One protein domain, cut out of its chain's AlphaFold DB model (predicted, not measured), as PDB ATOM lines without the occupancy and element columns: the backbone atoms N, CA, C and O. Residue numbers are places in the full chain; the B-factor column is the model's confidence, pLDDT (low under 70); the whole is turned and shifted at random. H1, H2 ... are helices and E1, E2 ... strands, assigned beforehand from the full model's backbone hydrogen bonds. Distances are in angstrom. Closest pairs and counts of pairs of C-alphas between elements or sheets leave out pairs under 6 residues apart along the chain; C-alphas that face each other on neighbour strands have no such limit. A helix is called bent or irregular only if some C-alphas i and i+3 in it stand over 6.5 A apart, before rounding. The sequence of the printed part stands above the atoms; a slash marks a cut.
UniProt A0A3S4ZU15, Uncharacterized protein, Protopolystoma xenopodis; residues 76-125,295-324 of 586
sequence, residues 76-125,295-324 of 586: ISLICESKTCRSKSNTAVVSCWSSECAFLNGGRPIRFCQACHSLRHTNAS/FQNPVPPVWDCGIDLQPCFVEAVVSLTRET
ATOM      1  N   ILE A  76     -38.003 -24.027   7.505       59.66
ATOM      2  CA  ILE A  76     -38.908 -23.344   6.577       59.66
ATOM      3  C   ILE A  76     -38.122 -23.172   5.270       59.66
ATOM      4  O   ILE A  76     -37.372 -22.212   5.116       59.66
ATOM      5  N   SER A  77     -38.231 -24.164   4.373       64.81
ATOM      6  CA  SER A  77     -37.266 -24.443   3.294       64.81
ATOM      7  C   SER A  77     -36.759 -23.168   2.628       64.81
ATOM      8  O   SER A  77     -37.547 -22.447   2.018       64.81
ATOM      9  N   LEU A  78     -35.465 -22.870   2.762       86.75
ATOM     10  CA  LEU A  78     -34.855 -21.593   2.363       86.75
ATOM     11  C   LEU A  78     -34.718 -21.445   0.835       86.75
ATOM     12  O   LEU A  78     -33.819 -20.770   0.347       86.75
ATOM     13  N   ILE A  79     -35.602 -22.085   0.072       95.56
ATOM     14  CA  ILE A  79     -35.562 -22.261  -1.375       95.56
ATOM     15  C   ILE A  79     -36.773 -21.556  -1.997       95.56
ATOM     16  O   ILE A  79     -37.904 -21.708  -1.538       95.56
ATOM     17  N   CYS A  80     -36.534 -20.774  -3.046       96.75
ATOM     18  CA  CYS A  80     -37.552 -20.093  -3.834       96.75
ATOM     19  C   CYS A  80     -38.456 -21.111  -4.549       96.75
ATOM     20  O   CYS A  80     -37.989 -21.993  -5.267       96.75
ATOM     21  N   GLU A  81     -39.765 -20.950  -4.386       96.56
ATOM     22  CA  GLU A  81     -40.805 -21.848  -4.906       96.56
ATOM     23  C   GLU A  81     -41.207 -21.520  -6.354       96.56
ATOM     24  O   GLU A  81     -42.037 -22.203  -6.959       96.56
ATOM     25  N   SER A  82     -40.626 -20.469  -6.943       95.38
ATOM     26  CA  SER A  82     -40.894 -20.113  -8.334       95.38
ATOM     27  C   SER A  82     -40.399 -21.204  -9.283       95.38
ATOM     28  O   SER A  82     -39.196 -21.387  -9.469       95.38
ATOM     29  N   LYS A  83     -41.329 -21.860  -9.985       94.69
ATOM     30  CA  LYS A  83     -41.034 -22.847 -11.043       94.69
ATOM     31  C   LYS A  83     -40.179 -22.281 -12.191       94.69
ATOM     32  O   LYS A  83     -39.623 -23.047 -12.969       94.69
ATOM     33  N   THR A  84     -40.074 -20.956 -12.308       94.56
ATOM     34  CA  THR A  84     -39.246 -20.249 -13.299       94.56
ATOM     35  C   THR A  84     -37.973 -19.635 -12.704       94.56
ATOM     36  O   THR A  84     -37.332 -18.805 -13.350       94.56
ATOM     37  N   CYS A  85     -37.584 -20.016 -11.481       96.25
ATOM     38  CA  CYS A  85     -36.411 -19.460 -10.816       96.25
ATOM     39  C   CYS A  85     -35.111 -19.722 -11.598       96.25
ATOM     40  O   CYS A  85     -34.755 -20.862 -11.883       96.25
ATOM     41  N   ARG A  86     -34.381 -18.644 -11.914       95.69
ATOM     42  CA  ARG A  86     -33.059 -18.678 -12.576       95.69
ATOM     43  C   ARG A  86     -31.920 -18.120 -11.710       95.69
ATOM     44  O   ARG A  86     -30.795 -17.991 -12.185       95.69
ATOM     45  N   SER A  87     -32.183 -17.750 -10.453       95.69
ATOM     46  CA  SER A  87     -31.148 -17.213  -9.558       95.69
ATOM     47  C   SER A  87     -30.226 -18.322  -9.050       95.69
ATOM     48  O   SER A  87     -30.721 -19.292  -8.480       95.69
ATOM     49  N   LYS A  88     -28.904 -18.141  -9.158       95.25
ATOM     50  CA  LYS A  88     -27.902 -19.144  -8.747       95.25
ATOM     51  C   LYS A  88     -27.986 -19.565  -7.273       95.25
ATOM     52  O   LYS A  88     -27.708 -20.717  -6.976       95.25
ATOM     53  N   SER A  89     -28.363 -18.659  -6.364       91.56
ATOM     54  CA  SER A  89     -28.526 -18.988  -4.939       91.56
ATOM     55  C   SER A  89     -29.805 -19.774  -4.644       91.56
ATOM     56  O   SER A  89     -29.872 -20.479  -3.646       91.56
ATOM     57  N   ASN A  90     -30.835 -19.602  -5.479       94.88
ATOM     58  CA  ASN A  90     -32.208 -20.064  -5.269       94.88
ATOM     59  C   ASN A  90     -32.812 -19.726  -3.885       94.88
ATOM     60  O   ASN A  90     -33.835 -20.289  -3.514       94.88
ATOM     61  N   THR A  91     -32.213 -18.812  -3.115       95.75
ATOM     62  CA  THR A  91     -32.573 -18.578  -1.712       95.75
ATOM     63  C   THR A  91     -33.880 -17.809  -1.571       95.75
ATOM     64  O   THR A  91     -34.009 -16.710  -2.108       95.75
ATOM     65  N   ALA A  92     -34.850 -18.351  -0.833       96.38
ATOM     66  CA  ALA A  92     -36.059 -17.620  -0.462       96.38
ATOM     67  C   ALA A  92     -35.710 -16.474   0.499       96.38
ATOM     68  O   ALA A  92     -35.092 -16.695   1.536       96.38
ATOM     69  N   VAL A  93     -36.124 -15.257   0.147       95.75
ATOM     70  CA  VAL A  93     -35.949 -14.041   0.957       95.75
ATOM     71  C   VAL A  93     -37.308 -13.480   1.372       95.75
ATOM     72  O   VAL A  93     -37.475 -13.096   2.521       95.75
ATOM     73  N   VAL A  94     -38.292 -13.461   0.466       95.12
ATOM     74  CA  VAL A  94     -39.591 -12.800   0.676       95.12
ATOM     75  C   VAL A  94     -40.740 -13.800   0.558       95.12
ATOM     76  O   VAL A  94     -40.803 -14.566  -0.407       95.12
ATOM     77  N   SER A  95     -41.686 -13.747   1.498       96.12
ATOM     78  CA  SER A  95     -42.974 -14.447   1.405       96.12
ATOM     79  C   SER A  95     -44.027 -13.501   0.826       96.12
ATOM     80  O   SER A  95     -44.390 -12.504   1.459       96.12
ATOM     81  N   CYS A  96     -44.519 -13.793  -0.381       95.56
ATOM     82  CA  CYS A  96     -45.528 -12.974  -1.046       95.56
ATOM     83  C   CYS A  96     -46.942 -13.516  -0.791       95.56
ATOM     84  O   CYS A  96     -47.275 -14.641  -1.180       95.56
ATOM     85  N   TRP A  97     -47.776 -12.677  -0.170       95.06
ATOM     86  CA  TRP A  97     -49.174 -12.959   0.176       95.06
ATOM     87  C   TRP A  97     -50.181 -12.356  -0.818       95.06
ATOM     88  O   TRP A  97     -51.391 -12.451  -0.620       95.06
ATOM     89  N   SER A  98     -49.708 -11.739  -1.907       94.75
ATOM     90  CA  SER A  98     -50.575 -11.224  -2.972       94.75
ATOM     91  C   SER A  98     -51.448 -12.342  -3.560       94.75
ATOM     92  O   SER A  98     -50.956 -13.431  -3.853       94.75
ATOM     93  N   SER A  99     -52.737 -12.059  -3.768       92.06
ATOM     94  CA  SER A  99     -53.738 -13.016  -4.263       92.06
ATOM     95  C   SER A  99     -53.341 -13.674  -5.586       92.06
ATOM     96  O   SER A  99     -53.434 -14.891  -5.706       92.06
ATOM     97  N   GLU A 100     -52.827 -12.904  -6.547       94.38
ATOM     98  CA  GLU A 100     -52.282 -13.412  -7.816       94.38
ATOM     99  C   GLU A 100     -51.142 -14.410  -7.580       94.38
ATOM    100  O   GLU A 100     -51.031 -15.447  -8.239       94.38
ATOM    101  N   CYS A 101     -50.292 -14.103  -6.600       93.69
ATOM    102  CA  CYS A 101     -49.122 -14.902  -6.298       93.69
ATOM    103  C   CYS A 101     -49.472 -16.204  -5.586       93.69
ATOM    104  O   CYS A 101     -48.923 -17.243  -5.958       93.69
ATOM    105  N   ALA A 102     -50.417 -16.151  -4.647       93.50
ATOM    106  CA  ALA A 102     -50.933 -17.317  -3.950       93.50
ATOM    107  C   ALA A 102     -51.794 -18.209  -4.859       93.50
ATOM    108  O   ALA A 102     -51.665 -19.430  -4.821       93.50
ATOM    109  N   PHE A 103     -52.619 -17.630  -5.740       94.12
ATOM    110  CA  PHE A 103     -53.420 -18.379  -6.717       94.12
ATOM    111  C   PHE A 103     -52.538 -19.256  -7.616       94.12
ATOM    112  O   PHE A 103     -52.786 -20.451  -7.771       94.12
ATOM    113  N   LEU A 104     -51.428 -18.697  -8.110       91.50
ATOM    114  CA  LEU A 104     -50.431 -19.413  -8.916       91.50
ATOM    115  C   LEU A 104     -49.619 -20.470  -8.127       91.50
ATOM    116  O   LEU A 104     -48.817 -21.185  -8.730       91.50
ATOM    117  N   ASN A 105     -49.848 -20.596  -6.816       93.94
ATOM    118  CA  ASN A 105     -49.304 -21.622  -5.919       93.94
ATOM    119  C   ASN A 105     -50.420 -22.440  -5.220       93.94
ATOM    120  O   ASN A 105     -50.236 -22.954  -4.116       93.94
ATOM    121  N   GLY A 106     -51.609 -22.540  -5.832       94.31
ATOM    122  CA  GLY A 106     -52.718 -23.350  -5.308       94.31
ATOM    123  C   GLY A 106     -53.403 -22.766  -4.067       94.31
ATOM    124  O   GLY A 106     -53.875 -23.514  -3.215       94.31
ATOM    125  N   GLY A 107     -53.427 -21.438  -3.938       92.75
ATOM    126  CA  GLY A 107     -54.035 -20.716  -2.815       92.75
ATOM    127  C   GLY A 107     -53.137 -20.564  -1.582       92.75
ATOM    128  O   GLY A 107     -53.584 -20.008  -0.582       92.75
ATOM    129  N   ARG A 108     -51.881 -21.027  -1.632       94.56
ATOM    130  CA  ARG A 108     -50.896 -20.884  -0.543       94.56
ATOM    131  C   ARG A 108     -49.951 -19.710  -0.833       94.56
ATOM    132  O   ARG A 108     -49.628 -19.508  -2.002       94.56
ATOM    133  N   PRO A 109     -49.479 -18.939   0.168       94.00
ATOM    134  CA  PRO A 109     -48.452 -17.918  -0.061       94.00
ATOM    135  C   PRO A 109     -47.224 -18.540  -0.736       94.00
ATOM    136  O   PRO A 109     -46.933 -19.719  -0.530       94.00
ATOM    137  N   ILE A 110     -46.526 -17.762  -1.564       96.69
ATOM    138  CA  ILE A 110     -45.387 -18.247  -2.355       96.69
ATOM    139  C   ILE A 110     -44.102 -17.523  -1.958       96.69
ATOM    140  O   ILE A 110     -44.085 -16.302  -1.770       96.69
ATOM    141  N   ARG A 111     -43.017 -18.283  -1.827       96.19
ATOM    142  CA  ARG A 111     -41.721 -17.781  -1.366       96.19
ATOM    143  C   ARG A 111     -40.774 -17.533  -2.530       96.19
ATOM    144  O   ARG A 111     -40.554 -18.402  -3.373       96.19
ATOM    145  N   PHE A 112     -40.194 -16.337  -2.564       97.38
ATOM    146  CA  PHE A 112     -39.350 -15.863  -3.654       97.38
ATOM    147  C   PHE A 112     -37.946 -15.490  -3.195       97.38
ATOM    148  O   PHE A 112     -37.752 -14.876  -2.146       97.38
ATOM    149  N   CYS A 113     -36.964 -15.777  -4.047       97.25
ATOM    150  CA  CYS A 113     -35.700 -15.052  -4.035       97.25
ATOM    151  C   CYS A 113     -35.906 -13.619  -4.539       97.25
ATOM    152  O   CYS A 113     -36.835 -13.356  -5.308       97.25
ATOM    153  N   GLN A 114     -35.006 -12.705  -4.164       95.19
ATOM    154  CA  GLN A 114     -35.112 -11.285  -4.518       95.19
ATOM    155  C   GLN A 114     -35.337 -11.066  -6.026       95.19
ATOM    156  O   GLN A 114     -36.217 -10.308  -6.420       95.19
ATOM    157  N   ALA A 115     -34.615 -11.807  -6.876       95.69
ATOM    158  CA  ALA A 115     -34.762 -11.724  -8.328       95.69
ATOM    159  C   ALA A 115     -36.152 -12.169  -8.827       95.69
ATOM    160  O   ALA A 115     -36.721 -11.514  -9.695       95.69
ATOM    161  N   CYS A 116     -36.726 -13.250  -8.281       96.19
ATOM    162  CA  CYS A 116     -38.074 -13.690  -8.663       96.19
ATOM    163  C   CYS A 116     -39.160 -12.740  -8.152       96.19
ATOM    164  O   CYS A 116     -40.144 -12.529  -8.855       96.19
ATOM    165  N   HIS A 117     -38.974 -12.149  -6.967       95.00
ATOM    166  CA  HIS A 117     -39.890 -11.148  -6.427       95.00
ATOM    167  C   HIS A 117     -39.924  -9.901  -7.327       95.00
ATOM    168  O   HIS A 117     -40.989  -9.530  -7.822       95.00
ATOM    169  N   SER A 118     -38.759  -9.319  -7.639       94.12
ATOM    170  CA  SER A 118     -38.660  -8.161  -8.540       94.12
ATOM    171  C   SER A 118     -39.201  -8.465  -9.940       94.12
ATOM    172  O   SER A 118     -40.037  -7.721 -10.445       94.12
ATOM    173  N   LEU A 119     -38.826  -9.594 -10.555       94.06
ATOM    174  CA  LEU A 119     -39.331  -9.967 -11.888       94.06
ATOM    175  C   LEU A 119     -40.858 -10.142 -11.947       94.06
ATOM    176  O   LEU A 119     -41.428 -10.029 -13.033       94.06
ATOM    177  N   ARG A 120     -41.524 -10.416 -10.818       92.62
ATOM    178  CA  ARG A 120     -42.983 -10.581 -10.768       92.62
ATOM    179  C   ARG A 120     -43.728  -9.287 -10.444       92.62
ATOM    180  O   ARG A 120     -44.802  -9.080 -10.992       92.62
ATOM    181  N   HIS A 121     -43.161  -8.421  -9.603       88.00
ATOM    182  CA  HIS A 121     -43.840  -7.207  -9.131       88.00
ATOM    183  C   HIS A 121     -43.384  -5.915  -9.829       88.00
ATOM    184  O   HIS A 121     -44.219  -5.054 -10.081       88.00
ATOM    185  N   THR A 122     -42.116  -5.786 -10.238       86.25
ATOM    186  CA  THR A 122     -41.623  -4.599 -10.970       86.25
ATOM    187  C   THR A 122     -42.218  -4.505 -12.380       86.25
ATOM    188  O   THR A 122     -42.579  -3.426 -12.831       86.25
ATOM    189  N   ASN A 123     -42.421  -5.639 -13.058       63.72
ATOM    190  CA  ASN A 123     -43.072  -5.653 -14.376       63.72
ATOM    191  C   ASN A 123     -44.583  -5.328 -14.308       63.72
ATOM    192  O   ASN A 123     -45.163  -4.905 -15.305       63.72
ATOM    193  N   ALA A 124     -45.223  -5.502 -13.145       58.66
ATOM    194  CA  ALA A 124     -46.641  -5.192 -12.957       58.66
ATOM    195  C   ALA A 124     -46.900  -3.685 -12.769       58.66
ATOM    196  O   ALA A 124     -47.927  -3.186 -13.226       58.66
ATOM    197  N   SER A 125     -45.971  -2.941 -12.154       55.78
ATOM    198  CA  SER A 125     -46.114  -1.489 -11.951       55.78
ATOM    199  C   SER A 125     -46.063  -0.673 -13.248       55.78
ATOM    200  O   SER A 125     -46.749   0.346 -13.348       55.78
ATOM    201  N   PHE A 295     -46.152  -7.782   1.158       63.97
ATOM    202  CA  PHE A 295     -45.023  -8.703   1.182       63.97
ATOM    203  C   PHE A 295     -44.449  -8.748   2.594       63.97
ATOM    204  O   PHE A 295     -44.236  -7.716   3.230       63.97
ATOM    205  N   GLN A 296     -44.190  -9.956   3.091       53.84
ATOM    206  CA  GLN A 296     -43.465 -10.127   4.340       53.84
ATOM    207  C   GLN A 296     -41.988 -10.305   3.989       53.84
ATOM    208  O   GLN A 296     -41.560 -11.383   3.564       53.84
ATOM    209  N   ASN A 297     -41.220  -9.223   4.160       47.50
ATOM    210  CA  ASN A 297     -39.773  -9.323   4.363       47.50
ATOM    211  C   ASN A 297     -39.507 -10.332   5.491       47.50
ATOM    212  O   ASN A 297     -40.350 -10.457   6.390       47.50
ATOM    213  N   PRO A 298     -38.372 -11.052   5.471       41.59
ATOM    214  CA  PRO A 298     -38.106 -12.045   6.495       41.59
ATOM    215  C   PRO A 298     -38.096 -11.311   7.835       41.59
ATOM    216  O   PRO A 298     -37.424 -10.287   7.977       41.59
ATOM    217  N   VAL A 299     -38.907 -11.789   8.783       36.22
ATOM    218  CA  VAL A 299     -38.909 -11.231  10.138       36.22
ATOM    219  C   VAL A 299     -37.455 -11.302  10.614       36.22
ATOM    220  O   VAL A 299     -36.857 -12.374  10.456       36.22
ATOM    221  N   PRO A 300     -36.861 -10.204  11.130       33.00
ATOM    222  CA  PRO A 300     -35.538 -10.270  11.740       33.00
ATOM    223  C   PRO A 300     -35.497 -11.457  12.709       33.00
ATOM    224  O   PRO A 300     -36.550 -11.734  13.297       33.00
ATOM    225  N   PRO A 301     -34.359 -12.173  12.850       34.41
ATOM    226  CA  PRO A 301     -34.255 -13.295  13.784       34.41
ATOM    227  C   PRO A 301     -34.903 -12.870  15.101       34.41
ATOM    228  O   PRO A 301     -34.582 -11.801  15.622       34.41
ATOM    229  N   VAL A 302     -35.973 -13.596  15.457       44.12
ATOM    230  CA  VAL A 302     -37.058 -13.056  16.292       44.12
ATOM    231  C   VAL A 302     -36.471 -12.521  17.583       44.12
ATOM    232  O   VAL A 302     -35.569 -13.162  18.105       44.12
ATOM    233  N   TRP A 303     -37.004 -11.385  18.065       44.16
ATOM    234  CA  TRP A 303     -36.660 -10.770  19.351       44.16
ATOM    235  C   TRP A 303     -36.115 -11.816  20.325       44.16
ATOM    236  O   TRP A 303     -36.883 -12.703  20.714       44.16
ATOM    237  N   ASP A 304     -34.834 -11.703  20.700       44.69
ATOM    238  CA  ASP A 304     -34.181 -12.555  21.703       44.69
ATOM    239  C   ASP A 304     -34.735 -12.224  23.099       44.69
ATOM    240  O   ASP A 304     -34.074 -11.726  24.008       44.69
ATOM    241  N   CYS A 305     -36.029 -12.494  23.237       48.16
ATOM    242  CA  CYS A 305     -36.758 -12.628  24.468       48.16
ATOM    243  C   CYS A 305     -36.188 -13.881  25.129       48.16
ATOM    244  O   CYS A 305     -36.609 -15.006  24.829       48.16
ATOM    245  N   GLY A 306     -35.155 -13.665  25.952       66.25
ATOM    246  CA  GLY A 306     -34.506 -14.704  26.745       66.25
ATOM    247  C   GLY A 306     -35.546 -15.560  27.461       66.25
ATOM    248  O   GLY A 306     -36.660 -15.103  27.725       66.25
ATOM    249  N   ILE A 307     -35.206 -16.820  27.727       65.19
ATOM    250  CA  ILE A 307     -36.169 -17.841  28.166       65.19
ATOM    251  C   ILE A 307     -37.016 -17.396  29.374       65.19
ATOM    252  O   ILE A 307     -38.200 -17.716  29.445       65.19
ATOM    253  N   ASP A 308     -36.442 -16.564  30.241       68.38
ATOM    254  CA  ASP A 308     -37.028 -15.994  31.461       68.38
ATOM    255  C   ASP A 308     -38.083 -14.895  31.198       68.38
ATOM    256  O   ASP A 308     -38.995 -14.687  31.998       68.38
ATOM    257  N   LEU A 309     -38.007 -14.207  30.052       68.12
ATOM    258  CA  LEU A 309     -38.940 -13.146  29.639       68.12
ATOM    259  C   LEU A 309     -40.145 -13.681  28.847       68.12
ATOM    260  O   LEU A 309     -41.173 -13.005  28.747       68.12
ATOM    261  N   GLN A 310     -40.062 -14.898  28.302       68.81
ATOM    262  CA  GLN A 310     -41.151 -15.501  27.521       68.81
ATOM    263  C   GLN A 310     -42.439 -15.740  28.339       68.81
ATOM    264  O   GLN A 310     -43.513 -15.439  27.809       68.81
ATOM    265  N   PRO A 311     -42.391 -16.193  29.615       70.88
ATOM    266  CA  PRO A 311     -43.568 -16.249  30.484       70.88
ATOM    267  C   PRO A 311     -44.220 -14.876  30.658       70.88
ATOM    268  O   PRO A 311     -45.418 -14.738  30.418       70.88
ATOM    269  N   CYS A 312     -43.418 -13.848  30.961       69.81
ATOM    270  CA  CYS A 312     -43.881 -12.474  31.159       69.81
ATOM    271  C   CYS A 312     -44.565 -11.911  29.902       69.81
ATOM    272  O   CYS A 312     -45.591 -11.241  29.992       69.81
ATOM    273  N   PHE A 313     -44.043 -12.218  28.707       72.56
ATOM    274  CA  PHE A 313     -44.668 -11.814  27.444       72.56
ATOM    275  C   PHE A 313     -46.024 -12.502  27.210       72.56
ATOM    276  O   PHE A 313     -46.974 -11.862  26.758       72.56
ATOM    277  N   VAL A 314     -46.146 -13.795  27.532       73.12
ATOM    278  CA  VAL A 314     -47.424 -14.525  27.436       73.12
ATOM    279  C   VAL A 314     -48.434 -13.994  28.457       73.12
ATOM    280  O   VAL A 314     -49.589 -13.762  28.104       73.12
ATOM    281  N   GLU A 315     -48.008 -13.744  29.694       69.56
ATOM    282  CA  GLU A 315     -48.847 -13.194  30.764       69.56
ATOM    283  C   GLU A 315     -49.326 -11.767  30.463       69.56
ATOM    284  O   GLU A 315     -50.502 -11.460  30.673       69.56
ATOM    285  N   ALA A 316     -48.472 -10.925  29.871       66.88
ATOM    286  CA  ALA A 316     -48.850  -9.600  29.388       66.88
ATOM    287  C   ALA A 316     -49.912  -9.676  28.277       66.88
ATOM    288  O   ALA A 316     -50.896  -8.939  28.317       66.88
ATOM    289  N   VAL A 317     -49.773 -10.599  27.315       69.81
ATOM    290  CA  VAL A 317     -50.771 -10.798  26.246       69.81
ATOM    291  C   VAL A 317     -52.099 -11.332  26.798       69.81
ATOM    292  O   VAL A 317     -53.159 -10.860  26.382       69.81
ATOM    293  N   VAL A 318     -52.078 -12.266  27.755       75.31
ATOM    294  CA  VAL A 318     -53.297 -12.771  28.421       75.31
ATOM    295  C   VAL A 318     -53.982 -11.664  29.228       75.31
ATOM    296  O   VAL A 318     -55.194 -11.484  29.103       75.31
ATOM    297  N   SER A 319     -53.218 -10.883  29.993       74.31
ATOM    298  CA  SER A 319     -53.731  -9.750  30.777       74.31
ATOM    299  C   SER A 319     -54.367  -8.686  29.882       74.31
ATOM    300  O   SER A 319     -55.528  -8.337  30.084       74.31
ATOM    301  N   LEU A 320     -53.673  -8.269  28.818       66.69
ATOM    302  CA  LEU A 320     -54.188  -7.306  27.841       66.69
ATOM    303  C   LEU A 320     -55.456  -7.821  27.133       66.69
ATOM    304  O   LEU A 320     -56.378  -7.053  26.867       66.69
ATOM    305  N   THR A 321     -55.543  -9.127  26.860       66.19
ATOM    306  CA  THR A 321     -56.741  -9.755  26.266       66.19
ATOM    307  C   THR A 321     -57.929  -9.752  27.239       66.19
ATOM    308  O   THR A 321     -59.065  -9.537  26.817       66.19
ATOM    309  N   ARG A 322     -57.691  -9.941  28.544       64.75
ATOM    310  CA  ARG A 322     -58.727  -9.857  29.590       64.75
ATOM    311  C   ARG A 322     -59.192  -8.416  29.834       64.75
ATOM    312  O   ARG A 322     -60.388  -8.184  29.999       64.75
ATOM    313  N   GLU A 323     -58.273  -7.456  29.796       71.31
ATOM    314  CA  GLU A 323     -58.547  -6.027  29.994       71.31
ATOM    315  C   GLU A 323     -59.276  -5.384  28.800       71.31
ATOM    316  O   GLU A 323     -60.231  -4.630  28.985       71.31
ATOM    317  N   THR A 324     -58.909  -5.749  27.566       66.62
ATOM    318  CA  THR A 324     -59.581  -5.273  26.337       66.62
ATOM    319  C   THR A 324     -60.903  -5.990  26.021       66.62
ATOM    320  O   THR A 324     -61.609  -5.598  25.087       66.62
TER     321      THR A 324
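AT A GLANCE: This is residues 76 to 125 and 295 to 324 of the 586 residues of an uncharacterized protein of Protopolystoma xenopodis (UniProt A0A3S4ZU15). A small, loop-rich head, residues 76 to 125, has a tiny two-stranded ladder of E1 and E2 in it, with H1 beyond one end of the strands and H2 beginning near their other end. From this head a long strung-out arm, residues 297 to 308, leads away to a lone helix H3, and residues 306 to 312 and 314 to 324 stick out free of the rest. The printed part has 80 residues, with three named helices and two named strands in the order E1, H1, E2, H2, H3; the sheet order is E1 - E2, antiparallel. The class is mostly helix, though under half of the residues are in named elements. The whole is only just extended, close to loose, with a radius of gyration of the C-alphas of 17.7 A and spans of 47 by 27 by 23 A.

IN THESE COORDINATES: Residues 76 to 93 hold no named element. E1 is residues 94 to 96, with C-alpha 94 at (-39.591, -12.800, 0.676). H1 is residues 99 to 103, and E2 is residues 110 to 112. H2, residues 114 to 125, is 16.5 A from first to last C-alpha. It is neither bent nor irregular, but only just: C-alphas 120 and 123 are 6.1 A apart. Residues 295 to 308 again hold no named element. H3, residues 309 to 323, is 20.9 A long and ends with C-alpha 323 at (-58.547, -6.027, 29.994).

HOW THE PARTS SIT: E1 and E2 are antiparallel neighbours, with 146 degrees between their directions. N 94 and O 112 are 3.0 A apart and N 96 and O 110 are 2.9 A apart, both within hydrogen-bond range. Residues 295 to 296 make a short antiparallel pairing with residues 95 to 96 of E1. The closest C-alphas of H1 and E2 are those of Ala 102 and Ile 110, at 5.8 A. The closest C-alphas of E1 and H2 are those of Val 94 and Gln 114, at 7.0 A. H1 and H2 are apart. H3 is apart from E1, H1, E2 and H2. In H1 and H3 every O i to N i+4 pair is within hydrogen-bond range; in H2 6 of 8 are.

THE WHOLE: The two C-alphas farthest apart are those of Arg 86 and Glu 323, at 51.2 A. Residues 126 to 294 are not printed, and C-alphas 125 and 295 are 15.0 A apart across this cut. Of the links that are printed whole, E1 to H1 and E2 to H2 are tight and H1 to E2 is short. Without the stretches that stand free, the body of 62 residues spans 40 by 27 by 23 A. The mean pLDDT of the printed part is 79.5; 29 residues are under 70, among them residues 295 to 310.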